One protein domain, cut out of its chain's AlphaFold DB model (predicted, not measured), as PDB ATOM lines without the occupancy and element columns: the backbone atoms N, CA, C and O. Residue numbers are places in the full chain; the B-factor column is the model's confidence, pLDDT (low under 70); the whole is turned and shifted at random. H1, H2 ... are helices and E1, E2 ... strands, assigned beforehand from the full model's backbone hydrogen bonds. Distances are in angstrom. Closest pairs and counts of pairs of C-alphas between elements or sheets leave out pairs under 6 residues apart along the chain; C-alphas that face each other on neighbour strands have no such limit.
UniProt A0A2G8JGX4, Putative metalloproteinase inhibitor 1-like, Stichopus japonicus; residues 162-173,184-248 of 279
ATOM      1  N   CYS A 162      33.323 -10.236   6.739       92.62
ATOM      2  CA  CYS A 162      33.955 -11.007   5.680       92.62
ATOM      3  C   CYS A 162      33.963 -12.511   5.950       92.62
ATOM      4  O   CYS A 162      34.318 -12.971   7.033       92.62
ATOM      5  N   GLU A 163      33.663 -13.289   4.912       91.50
ATOM      6  CA  GLU A 163      33.795 -14.741   4.904       91.50
ATOM      7  C   GLU A 163      35.154 -15.158   4.325       91.50
ATOM      8  O   GLU A 163      35.620 -14.626   3.318       91.50
ATOM      9  N   ILE A 164      35.792 -16.167   4.917       90.81
ATOM     10  CA  ILE A 164      36.963 -16.815   4.316       90.81
ATOM     11  C   ILE A 164      36.519 -18.147   3.718       90.81
ATOM     12  O   ILE A 164      36.239 -19.110   4.433       90.81
ATOM     13  N   SER A 165      36.483 -18.227   2.393       86.31
ATOM     14  CA  SER A 165      36.098 -19.446   1.687       86.31
ATOM     15  C   SER A 165      37.321 -20.232   1.236       86.31
ATOM     16  O   SER A 165      38.323 -19.676   0.783       86.31
ATOM     17  N   LYS A 166      37.247 -21.559   1.324       77.50
ATOM     18  CA  LYS A 166      38.291 -22.443   0.800       77.50
ATOM     19  C   LYS A 166      38.219 -22.451  -0.720       77.50
ATOM     20  O   LYS A 166      37.158 -22.675  -1.295       77.50
ATOM     21  N   SER A 167      39.354 -22.263  -1.391       66.00
ATOM     22  CA  SER A 167      39.396 -22.389  -2.851       66.00
ATOM     23  C   SER A 167      39.029 -23.820  -3.270       66.00
ATOM     24  O   SER A 167      39.800 -24.751  -3.041       66.00
ATOM     25  N   LEU A 168      37.868 -23.998  -3.914       52.34
ATOM     26  CA  LEU A 168      37.354 -25.285  -4.423       52.34
ATOM     27  C   LEU A 168      38.091 -25.804  -5.673       52.34
ATOM     28  O   LEU A 168      37.702 -26.813  -6.258       52.34
ATOM     29  N   THR A 169      39.155 -25.135  -6.122       50.19
ATOM     30  CA  THR A 169      39.828 -25.382  -7.411       50.19
ATOM     31  C   THR A 169      40.641 -26.683  -7.486       50.19
ATOM     32  O   THR A 169      41.616 -26.759  -8.227       50.19
ATOM     33  N   THR A 170      40.268 -27.728  -6.748       42.28
ATOM     34  CA  THR A 170      40.964 -29.023  -6.746       42.28
ATOM     35  C   THR A 170      40.187 -30.178  -7.354       42.28
ATOM     36  O   THR A 170      40.675 -31.299  -7.296       42.28
ATOM     37  N   TYR A 171      39.043 -29.948  -8.006       38.09
ATOM     38  CA  TYR A 171      38.326 -31.065  -8.635       38.09
ATOM     39  C   TYR A 171      38.785 -31.435 -10.055       38.09
ATOM     40  O   TYR A 171      38.518 -32.544 -10.499       38.09
ATOM     41  N   ASN A 172      39.573 -30.590 -10.731       36.91
ATOM     42  CA  ASN A 172      40.133 -30.905 -12.052       36.91
ATOM     43  C   ASN A 172      41.666 -30.880 -12.021       36.91
ATOM     44  O   ASN A 172      42.317 -30.041 -12.634       36.91
ATOM     45  N   VAL A 173      42.265 -31.831 -11.301       43.69
ATOM     46  CA  VAL A 173      43.729 -32.050 -11.277       43.69
ATOM     47  C   VAL A 173      44.263 -32.559 -12.634       43.69
ATOM     48  O   VAL A 173      45.476 -32.601 -12.841       43.69
ATOM     49  N   PRO A 184      37.278 -15.737 -11.938       51.03
ATOM     50  CA  PRO A 184      37.239 -14.390 -12.515       51.03
ATOM     51  C   PRO A 184      36.262 -13.515 -11.731       51.03
ATOM     52  O   PRO A 184      35.147 -13.963 -11.458       51.03
ATOM     53  N   SER A 185      36.726 -12.329 -11.311       53.56
ATOM     54  CA  SER A 185      36.109 -11.480 -10.273       53.56
ATOM     55  C   SER A 185      34.587 -11.351 -10.377       53.56
ATOM     56  O   SER A 185      33.914 -11.260  -9.359       53.56
ATOM     57  N   ALA A 186      34.052 -11.443 -11.596       53.66
ATOM     58  CA  ALA A 186      32.633 -11.459 -11.926       53.66
ATOM     59  C   ALA A 186      31.763 -12.492 -11.172       53.66
ATOM     60  O   ALA A 186      30.562 -12.269 -11.080       53.66
ATOM     61  N   ASN A 187      32.322 -13.587 -10.633       56.44
ATOM     62  CA  ASN A 187      31.562 -14.624  -9.907       56.44
ATOM     63  C   ASN A 187      32.015 -14.828  -8.452       56.44
ATOM     64  O   ASN A 187      31.708 -15.862  -7.851       56.44
ATOM     65  N   ARG A 188      32.779 -13.895  -7.875       63.06
ATOM     66  CA  ARG A 188      33.113 -13.990  -6.450       63.06
ATOM     67  C   ARG A 188      31.876 -13.635  -5.627       63.06
ATOM     68  O   ARG A 188      31.283 -12.591  -5.891       63.06
ATOM     69  N   PRO A 189      31.481 -14.470  -4.650       68.12
ATOM     70  CA  PRO A 189      30.503 -14.042  -3.666       68.12
ATOM     71  C   PRO A 189      30.995 -12.736  -3.041       68.12
ATOM     72  O   PRO A 189      32.170 -12.613  -2.678       68.12
ATOM     73  N   ILE A 190      30.109 -11.743  -3.002       76.50
ATOM     74  CA  ILE A 190      30.396 -10.468  -2.351       76.50
ATOM     75  C   ILE A 190      30.716 -10.774  -0.888       76.50
ATOM     76  O   ILE A 190      30.022 -11.567  -0.255       76.50
ATOM     77  N   GLY A 191      31.775 -10.157  -0.368       84.31
ATOM     78  CA  GLY A 191      32.160 -10.323   1.028       84.31
ATOM     79  C   GLY A 191      33.021 -11.557   1.326       84.31
ATOM     80  O   GLY A 191      33.058 -11.995   2.471       84.31
ATOM     81  N   THR A 192      33.715 -12.144   0.340       88.19
ATOM     82  CA  THR A 192      34.520 -13.361   0.561       88.19
ATOM     83  C   THR A 192      35.989 -13.240   0.138       88.19
ATOM     84  O   THR A 192      36.290 -12.975  -1.027       88.19
ATOM     85  N   CYS A 193      36.917 -13.588   1.038       90.69
ATOM     86  CA  CYS A 193      38.314 -13.861   0.694       90.69
ATOM     87  C   CYS A 193      38.537 -15.347   0.411       90.69
ATOM     88  O   CYS A 193      38.161 -16.220   1.192       90.69
ATOM     89  N   PHE A 194      39.221 -15.656  -0.690       87.06
ATOM     90  CA  PHE A 194      39.558 -17.036  -1.034       87.06
ATOM     91  C   PHE A 194      40.877 -17.463  -0.393       87.06
ATOM     92  O   PHE A 194      41.936 -16.906  -0.689       87.06
ATOM     93  N   HIS A 195      40.822 -18.501   0.437       87.12
ATOM     94  CA  HIS A 195      41.971 -19.137   1.068       87.12
ATOM     95  C   HIS A 195      42.448 -20.331   0.239       87.12
ATOM     96  O   HIS A 195      41.744 -21.332   0.072       87.12
ATOM     97  N   ASN A 196      43.667 -20.236  -0.299       77.69
ATOM     98  CA  ASN A 196      44.274 -21.288  -1.114       77.69
ATOM     99  C   ASN A 196      45.320 -22.093  -0.331       77.69
ATOM    100  O   ASN A 196      46.510 -22.123  -0.656       77.69
ATOM    101  N   GLN A 197      44.854 -22.785   0.700       72.56
ATOM    102  CA  GLN A 197      45.723 -23.567   1.569       72.56
ATOM    103  C   GLN A 197      46.313 -24.817   0.904       72.56
ATOM    104  O   GLN A 197      47.436 -25.234   1.205       72.56
ATOM    105  N   GLN A 198      45.571 -25.430  -0.022       64.44
ATOM    106  CA  GLN A 198      45.984 -26.689  -0.647       64.44
ATOM    107  C   GLN A 198      47.307 -26.553  -1.407       64.44
ATOM    108  O   GLN A 198      48.085 -27.505  -1.471       64.44
ATOM    109  N   MET A 199      47.625 -25.360  -1.917       61.91
ATOM    110  CA  MET A 199      48.921 -25.095  -2.538       61.91
ATOM    111  C   MET A 199      50.086 -25.231  -1.559       61.91
ATOM    112  O   MET A 199      51.138 -25.745  -1.944       61.91
ATOM    113  N   ALA A 200      49.920 -24.813  -0.306       60.22
ATOM    114  CA  ALA A 200      50.940 -25.019   0.712       60.22
ATOM    115  C   ALA A 200      51.037 -26.502   1.102       60.22
ATOM    116  O   ALA A 200      52.131 -27.072   1.120       60.22
ATOM    117  N   PHE A 201      49.888 -27.149   1.310       61.81
ATOM    118  CA  PHE A 201      49.814 -28.519   1.818       61.81
ATOM    119  C   PHE A 201      50.232 -29.590   0.795       61.81
ATOM    120  O   PHE A 201      51.143 -30.376   1.056       61.81
ATOM    121  N   ILE A 202      49.615 -29.614  -0.391       62.19
ATOM    122  CA  ILE A 202      49.825 -30.666  -1.403       62.19
ATOM    123  C   ILE A 202      51.216 -30.551  -2.020       62.19
ATOM    124  O   ILE A 202      51.911 -31.545  -2.226       62.19
ATOM    125  N   MET A 203      51.651 -29.328  -2.312       62.56
ATOM    126  CA  MET A 203      52.914 -29.125  -3.019       62.56
ATOM    127  C   MET A 203      54.112 -29.037  -2.069       62.56
ATOM    128  O   MET A 203      55.236 -29.041  -2.576       62.56
ATOM    129  N   ARG A 204      53.894 -28.926  -0.741       62.75
ATOM    130  CA  ARG A 204      54.896 -28.803   0.352       62.75
ATOM    131  C   ARG A 204      56.057 -27.833   0.079       62.75
ATOM    132  O   ARG A 204      57.132 -27.933   0.660       62.75
ATOM    133  N   ARG A 205      55.877 -26.925  -0.876       68.81
ATOM    134  CA  ARG A 205      56.912 -26.029  -1.426       68.81
ATOM    135  C   ARG A 205      56.457 -24.582  -1.464       68.81
ATOM    136  O   ARG A 205      57.237 -23.710  -1.845       68.81
ATOM    137  N   TYR A 206      55.198 -24.345  -1.121       78.38
ATOM    138  CA  TYR A 206      54.639 -23.017  -1.031       78.38
ATOM    139  C   TYR A 206      54.301 -22.733   0.416       78.38
ATOM    140  O   TYR A 206      53.852 -23.594   1.161       78.38
ATOM    141  N   GLU A 207      54.582 -21.502   0.778       86.12
ATOM    142  CA  GLU A 207      54.240 -20.921   2.056       86.12
ATOM    143  C   GLU A 207      52.776 -20.469   1.978       86.12
ATOM    144  O   GLU A 207      52.342 -19.974   0.928       86.12
ATOM    145  N   ASP A 208      52.004 -20.704   3.039       89.62
ATOM    146  CA  ASP A 208      50.607 -20.273   3.147       89.62
ATOM    147  C   ASP A 208      50.570 -18.786   3.529       89.62
ATOM    148  O   ASP A 208      50.550 -18.425   4.702       89.62
ATOM    149  N   CYS A 209      50.688 -17.924   2.518       91.94
ATOM    150  CA  CYS A 209      50.812 -16.483   2.677       91.94
ATOM    151  C   CYS A 209      49.606 -15.871   3.388       91.94
ATOM    152  O   CYS A 209      49.780 -14.949   4.173       91.94
ATOM    153  N   GLU A 210      48.412 -16.373   3.094       93.38
ATOM    154  CA  GLU A 210      47.149 -15.939   3.675       93.38
ATOM    155  C   GLU A 210      47.150 -16.216   5.182       93.38
ATOM    156  O   GLU A 210      47.141 -15.270   5.960       93.38
ATOM    157  N   THR A 211      47.323 -17.483   5.585       93.12
ATOM    158  CA  THR A 211      47.359 -17.908   7.001       93.12
ATOM    159  C   THR A 211      48.435 -17.206   7.826       93.12
ATOM    160  O   THR A 211      48.231 -16.930   9.009       93.12
ATOM    161  N   LEU A 212      49.614 -16.992   7.238       94.00
ATOM    162  CA  LEU A 212      50.774 -16.487   7.968       94.00
ATOM    163  C   LEU A 212      50.842 -14.965   7.997       94.00
ATOM    164  O   LEU A 212      51.353 -14.414   8.964       94.00
ATOM    165  N   TYR A 213      50.394 -14.285   6.945       96.19
ATOM    166  CA  TYR A 213      50.713 -12.873   6.755       96.19
ATOM    167  C   TYR A 213      49.508 -12.016   6.395       96.19
ATOM    168  O   TYR A 213      49.718 -10.895   5.956       96.19
ATOM    169  N   SER A 214      48.265 -12.479   6.504       96.12
ATOM    170  CA  SER A 214      47.121 -11.638   6.145       96.12
ATOM    171  C   SER A 214      45.898 -11.873   7.027       96.12
ATOM    172  O   SER A 214      45.829 -12.805   7.828       96.12
ATOM    173  N   ALA A 215      44.943 -10.966   6.874       96.56
ATOM    174  CA  ALA A 215      43.608 -11.014   7.435       96.56
ATOM    175  C   ALA A 215      42.634 -10.665   6.307       96.56
ATOM    176  O   ALA A 215      42.965  -9.866   5.431       96.56
ATOM    177  N   CYS A 216      41.465 -11.283   6.298       95.75
ATOM    178  CA  CYS A 216      40.386 -10.933   5.393       95.75
ATOM    179  C   CYS A 216      39.607  -9.763   5.992       95.75
ATOM    180  O   CYS A 216      38.975  -9.919   7.037       95.75
ATOM    181  N   VAL A 217      39.685  -8.598   5.359       95.25
ATOM    182  CA  VAL A 217      39.136  -7.341   5.882       95.25
ATOM    183  C   VAL A 217      38.314  -6.634   4.815       95.25
ATOM    184  O   VAL A 217      38.496  -6.878   3.621       95.25
ATOM    185  N   VAL A 218      37.429  -5.733   5.242       93.62
ATOM    186  CA  VAL A 218      36.701  -4.860   4.319       93.62
ATOM    187  C   VAL A 218      37.616  -3.730   3.855       93.62
ATOM    188  O   VAL A 218      38.152  -2.972   4.664       93.62
ATOM    189  N   HIS A 219      37.753  -3.580   2.544       91.38
ATOM    190  CA  HIS A 219      38.414  -2.461   1.893       91.38
ATOM    191  C   HIS A 219      37.582  -2.011   0.688       91.38
ATOM    192  O   HIS A 219      37.281  -2.806  -0.195       91.38
ATOM    193  N   ASN A 220      37.209  -0.728   0.643       89.94
ATOM    194  CA  ASN A 220      36.353  -0.157  -0.410       89.94
ATOM    195  C   ASN A 220      35.062  -0.967  -0.658       89.94
ATOM    196  O   ASN A 220      34.732  -1.263  -1.802       89.94
ATOM    197  N   ASP A 221      34.364  -1.339   0.420       88.88
ATOM    198  CA  ASP A 221      33.123  -2.132   0.398       88.88
ATOM    199  C   ASP A 221      33.264  -3.570  -0.151       88.88
ATOM    200  O   ASP A 221      32.267  -4.266  -0.348       88.88
ATOM    201  N   GLU A 222      34.493  -4.057  -0.339       90.31
ATOM    202  CA  GLU A 222      34.793  -5.434  -0.735       90.31
ATOM    203  C   GLU A 222      35.665  -6.131   0.316       90.31
ATOM    204  O   GLU A 222      36.453  -5.498   1.012       90.31
ATOM    205  N   CYS A 223      35.542  -7.453   0.440       92.50
ATOM    206  CA  CYS A 223      36.426  -8.229   1.308       92.50
ATOM    207  C   CYS A 223      37.670  -8.672   0.548       92.50
ATOM    208  O   CYS A 223      37.583  -9.389  -0.454       92.50
ATOM    209  N   GLU A 224      38.833  -8.295   1.062       92.56
ATOM    210  CA  GLU A 224      40.123  -8.642   0.486       92.56
ATOM    211  C   GLU A 224      41.152  -9.030   1.550       92.56
ATOM    212  O   GLU A 224      41.021  -8.745   2.740       92.56
ATOM    213  N   TRP A 225      42.196  -9.725   1.101       94.12
ATOM    214  CA  TRP A 225      43.347 -10.024   1.941       94.12
ATOM    215  C   TRP A 225      44.140  -8.743   2.191       94.12
ATOM    216  O   TRP A 225      44.675  -8.154   1.252       94.12
ATOM    217  N   LEU A 226      44.278  -8.352   3.457       95.12
ATOM    218  CA  LEU A 226      45.067  -7.204   3.879       95.12
ATOM    219  C   LEU A 226      46.510  -7.305   3.354       95.12
ATOM    220  O   LEU A 226      47.290  -8.181   3.753       95.12
ATOM    221  N   GLU A 227      46.886  -6.380   2.468       94.31
ATOM    222  CA  GLU A 227      48.190  -6.381   1.809       94.31
ATOM    223  C   GLU A 227      49.282  -5.659   2.615       94.31
ATOM    224  O   GLU A 227      49.590  -4.483   2.402       94.31
ATOM    225  N   ASN A 228      49.997  -6.389   3.470       95.12
ATOM    226  CA  ASN A 228      51.229  -5.879   4.082       95.12
ATOM    227  C   ASN A 228      52.500  -6.262   3.292       95.12
ATOM    228  O   ASN A 228      52.480  -6.832   2.193       95.12
ATOM    229  N   ARG A 229      53.662  -5.863   3.821       96.88
ATOM    230  CA  ARG A 229      54.967  -6.109   3.192       96.88
ATOM    231  C   ARG A 229      55.282  -7.602   3.084       96.88
ATOM    232  O   ARG A 229      55.729  -8.030   2.013       96.88
ATOM    233  N   GLU A 230      55.080  -8.368   4.153       96.69
ATOM    234  CA  GLU A 230      55.429  -9.790   4.190       96.69
ATOM    235  C   GLU A 230      54.462 -10.618   3.341       96.69
ATOM    236  O   GLU A 230      54.924 -11.427   2.530       96.69
ATOM    237  N   TYR A 231      53.165 -10.297   3.357       95.25
ATOM    238  CA  TYR A 231      52.178 -10.881   2.446       95.25
ATOM    239  C   TYR A 231      52.573 -10.691   0.976       95.25
ATOM    240  O   TYR A 231      52.751 -11.663   0.235       95.25
ATOM    241  N   ARG A 232      52.842  -9.448   0.546       94.75
ATOM    242  CA  ARG A 232      53.249  -9.156  -0.844       94.75
ATOM    243  C   ARG A 232      54.551  -9.858  -1.228       94.75
ATOM    244  O   ARG A 232      54.717 -10.293  -2.371       94.75
ATOM    245  N   LYS A 233      55.504  -9.969  -0.303       95.38
ATOM    246  CA  LYS A 233      56.772 -10.685  -0.515       95.38
ATOM    247  C   LYS A 233      56.541 -12.190  -0.670       95.38
ATOM    248  O   LYS A 233      57.088 -12.782  -1.609       95.38
ATOM    249  N   CYS A 234      55.705 -12.782   0.177       92.88
ATOM    250  CA  CYS A 234      55.297 -14.180   0.097       92.88
ATOM    251  C   CYS A 234      54.591 -14.475  -1.236       92.88
ATOM    252  O   CYS A 234      55.020 -15.356  -1.990       92.88
ATOM    253  N   MET A 235      53.614 -13.649  -1.618       89.50
ATOM    254  CA  MET A 235      52.887 -13.779  -2.885       89.50
ATOM    255  C   MET A 235      53.810 -13.636  -4.102       89.50
ATOM    256  O   MET A 235      53.766 -14.448  -5.027       89.50
ATOM    257  N   LYS A 236      54.758 -12.687  -4.093       90.44
ATOM    258  CA  LYS A 236      55.781 -12.570  -5.155       90.44
ATOM    259  C   LYS A 236      56.631 -13.839  -5.289       90.44
ATOM    260  O   LYS A 236      56.925 -14.257  -6.413       90.44
ATOM    261  N   LYS A 237      57.044 -14.455  -4.176       88.38
ATOM    262  CA  LYS A 237      57.813 -15.716  -4.158       88.38
ATOM    263  C   LYS A 237      56.980 -16.870  -4.724       88.38
ATOM    264  O   LYS A 237      57.468 -17.584  -5.604       88.38
ATOM    265  N   ARG A 238      55.719 -16.993  -4.302       84.69
ATOM    266  CA  ARG A 238      54.745 -17.963  -4.830       84.69
ATOM    267  C   ARG A 238      54.594 -17.823  -6.351       84.69
ATOM    268  O   ARG A 238      54.814 -18.792  -7.079       84.69
ATOM    269  N   ASN A 239      54.384 -16.602  -6.844       82.81
ATOM    270  CA  ASN A 239      54.178 -16.296  -8.267       82.81
ATOM    271  C   ASN A 239      55.426 -16.547  -9.134       82.81
ATOM    272  O   ASN A 239      55.331 -16.948 -10.296       82.81
ATOM    273  N   LYS A 240      56.632 -16.322  -8.599       83.56
ATOM    274  CA  LYS A 240      57.883 -16.658  -9.305       83.56
ATOM    275  C   LYS A 240      58.041 -18.170  -9.468       83.56
ATOM    276  O   LYS A 240      58.418 -18.640 -10.543       83.56
ATOM    277  N   SER A 241      57.743 -18.929  -8.418       75.38
ATOM    278  CA  SER A 241      57.840 -20.389  -8.420       75.38
ATOM    279  C   SER A 241      56.851 -21.042  -9.391       75.38
ATOM    280  O   SER A 241      57.232 -21.981 -10.095       75.38
ATOM    281  N   THR A 242      55.634 -20.506  -9.533       70.50
ATOM    282  CA  THR A 242      54.655 -20.990 -10.524       70.50
ATOM    283  C   THR A 242      55.087 -20.684 -11.964       70.50
ATOM    284  O   THR A 242      55.064 -21.578 -12.815       70.50
ATOM    285  N   LYS A 243      55.583 -19.469 -12.247       72.56
ATOM    286  CA  LYS A 243      56.081 -19.083 -13.588       72.56
ATOM    287  C   LYS A 243      57.248 -19.949 -14.067       72.56
ATOM    288  O   LYS A 243      57.260 -20.373 -15.221       72.56
ATOM    289  N   ARG A 244      58.203 -20.284 -13.186       67.19
ATOM    290  CA  ARG A 244      59.329 -21.180 -13.532       67.19
ATOM    291  C   ARG A 244      58.863 -22.569 -13.976       67.19
ATOM    292  O   ARG A 244      59.550 -23.194 -14.777       67.19
ATOM    293  N   ARG A 245      57.717 -23.053 -13.484       63.09
ATOM    294  CA  ARG A 245      57.150 -24.342 -13.914       63.09
ATOM    295  C   ARG A 245      56.508 -24.243 -15.294       63.09
ATOM    296  O   ARG A 245      56.795 -25.099 -16.123       63.09
ATOM    297  N   LYS A 246      55.750 -23.174 -15.575       61.84
ATOM    298  CA  LYS A 246      55.182 -22.931 -16.916       61.84
ATOM    299  C   LYS A 246      56.264 -22.827 -18.000       61.84
ATOM    300  O   LYS A 246      56.060 -23.310 -19.101       61.84
ATOM    301  N   GLY A 247      57.429 -22.258 -17.678       59.16
ATOM    302  CA  GLY A 247      58.556 -22.177 -18.617       59.16
ATOM    303  C   GLY A 247      59.374 -23.466 -18.780       59.16
ATOM    304  O   GLY A 247      60.088 -23.599 -19.767       59.16
ATOM    305  N   LYS A 248      59.303 -24.408 -17.826       58.47
ATOM    306  CA  LYS A 248      60.038 -25.689 -17.874       58.47
ATOM    307  C   LYS A 248      59.199 -26.861 -18.381       58.47
ATOM    308  O   LYS A 248      59.764 -27.828 -18.881       58.47
TER     309      LYS A 248
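What this domain is: This is residues 162 to 173 and 184 to 248 of the 279 residues of the protein "Putative metalloproteinase inhibitor 1-like" of Stichopus japonicus (UniProt A0A2G8JGX4). Two small strand pairs, E1 with E2 and the hairpin of E3 and E4, sit close together at one end of the domain, and one long helix, H3, makes an arm that runs from short H2 out to a free tip at residues 243 to 248. Short H1 follows E2 away from the strands and touches no helix. The printed part has 77 residues with three named helices and four named strands, in the order E1 E2 H1 H2 E3 E4 H3; E1 and E2 form a parallel sheet of two, E3 and E4 an antiparallel sheet of two, and the class is mixed, helices and strands. The whole is only just compact, close to loose, with a radius of gyration of the C-alphas of 13.3 A, and spans 40 by 31 by 21 A.

How they stand to each other: E1, residues 163 to 166, and E2, residues 192 to 195, are parallel neighbours at 35 degrees, with N 193 and O 163 2.8 A apart and N 165 and O 193 2.9 A apart, within hydrogen-bond range. H1, residues 198 to 203, is apart from E1. H2, residues 209 to 213, is apart from H1. E3, residues 216 to 219, and E4, residues 222 to 225, form a hairpin, antiparallel at 134 degrees, with N 219 and O 222 at 2.8 A and N 217 and O 224 at 2.9 A. Between the two sheets, the closest C-alphas of E2 and E4 are those of Thr 192 and Cys 223, 5.5 A apart. H3, residues 229 to 248, touches H2 with residues 230 to 235 alone, the closest C-alphas being those of Tyr 213 and Tyr 231, 5.0 A apart. H3 is apart from H1, E1, E2 and E3. Every O i to N i+4 pair is within hydrogen-bond range in H2, against 1 of 2 in H1 and 15 of 16 in H3.

Where its parts are: E1 begins at C-alpha 163, at (33.795, -14.741, 4.904), and is 9.8 A long from first to last C-alpha; E2 is 9.4 A long. H1 measures 7.7 A and H2 5.4 A, with C-alpha 209 at (50.812, -16.483, 2.677). E3 is 9.4 A and E4 10.1 A long. H3, the longest helix with 20 residues, measures 29.2 A and ends at C-alpha 248, at (60.038, -25.689, -17.874).

The domain as a whole: The two C-alphas farthest apart are those of Asp 221 and Lys 248, 40.2 A. Residues 174 to 183 are not printed, and C-alphas 173 and 184 are 18.9 A apart across this cut, which lies in the link from E1 to E2. Of the links that are printed whole, none is long; E2 to H1, H1 to H2, H2 to E3, E3 to E4 and E4 to H3 are tight. The mean pLDDT of the printed part is 78.3, and the model's confidence is under 70 in residues 167 to 173, 184 to 189, 198 to 205 and 244 to 248.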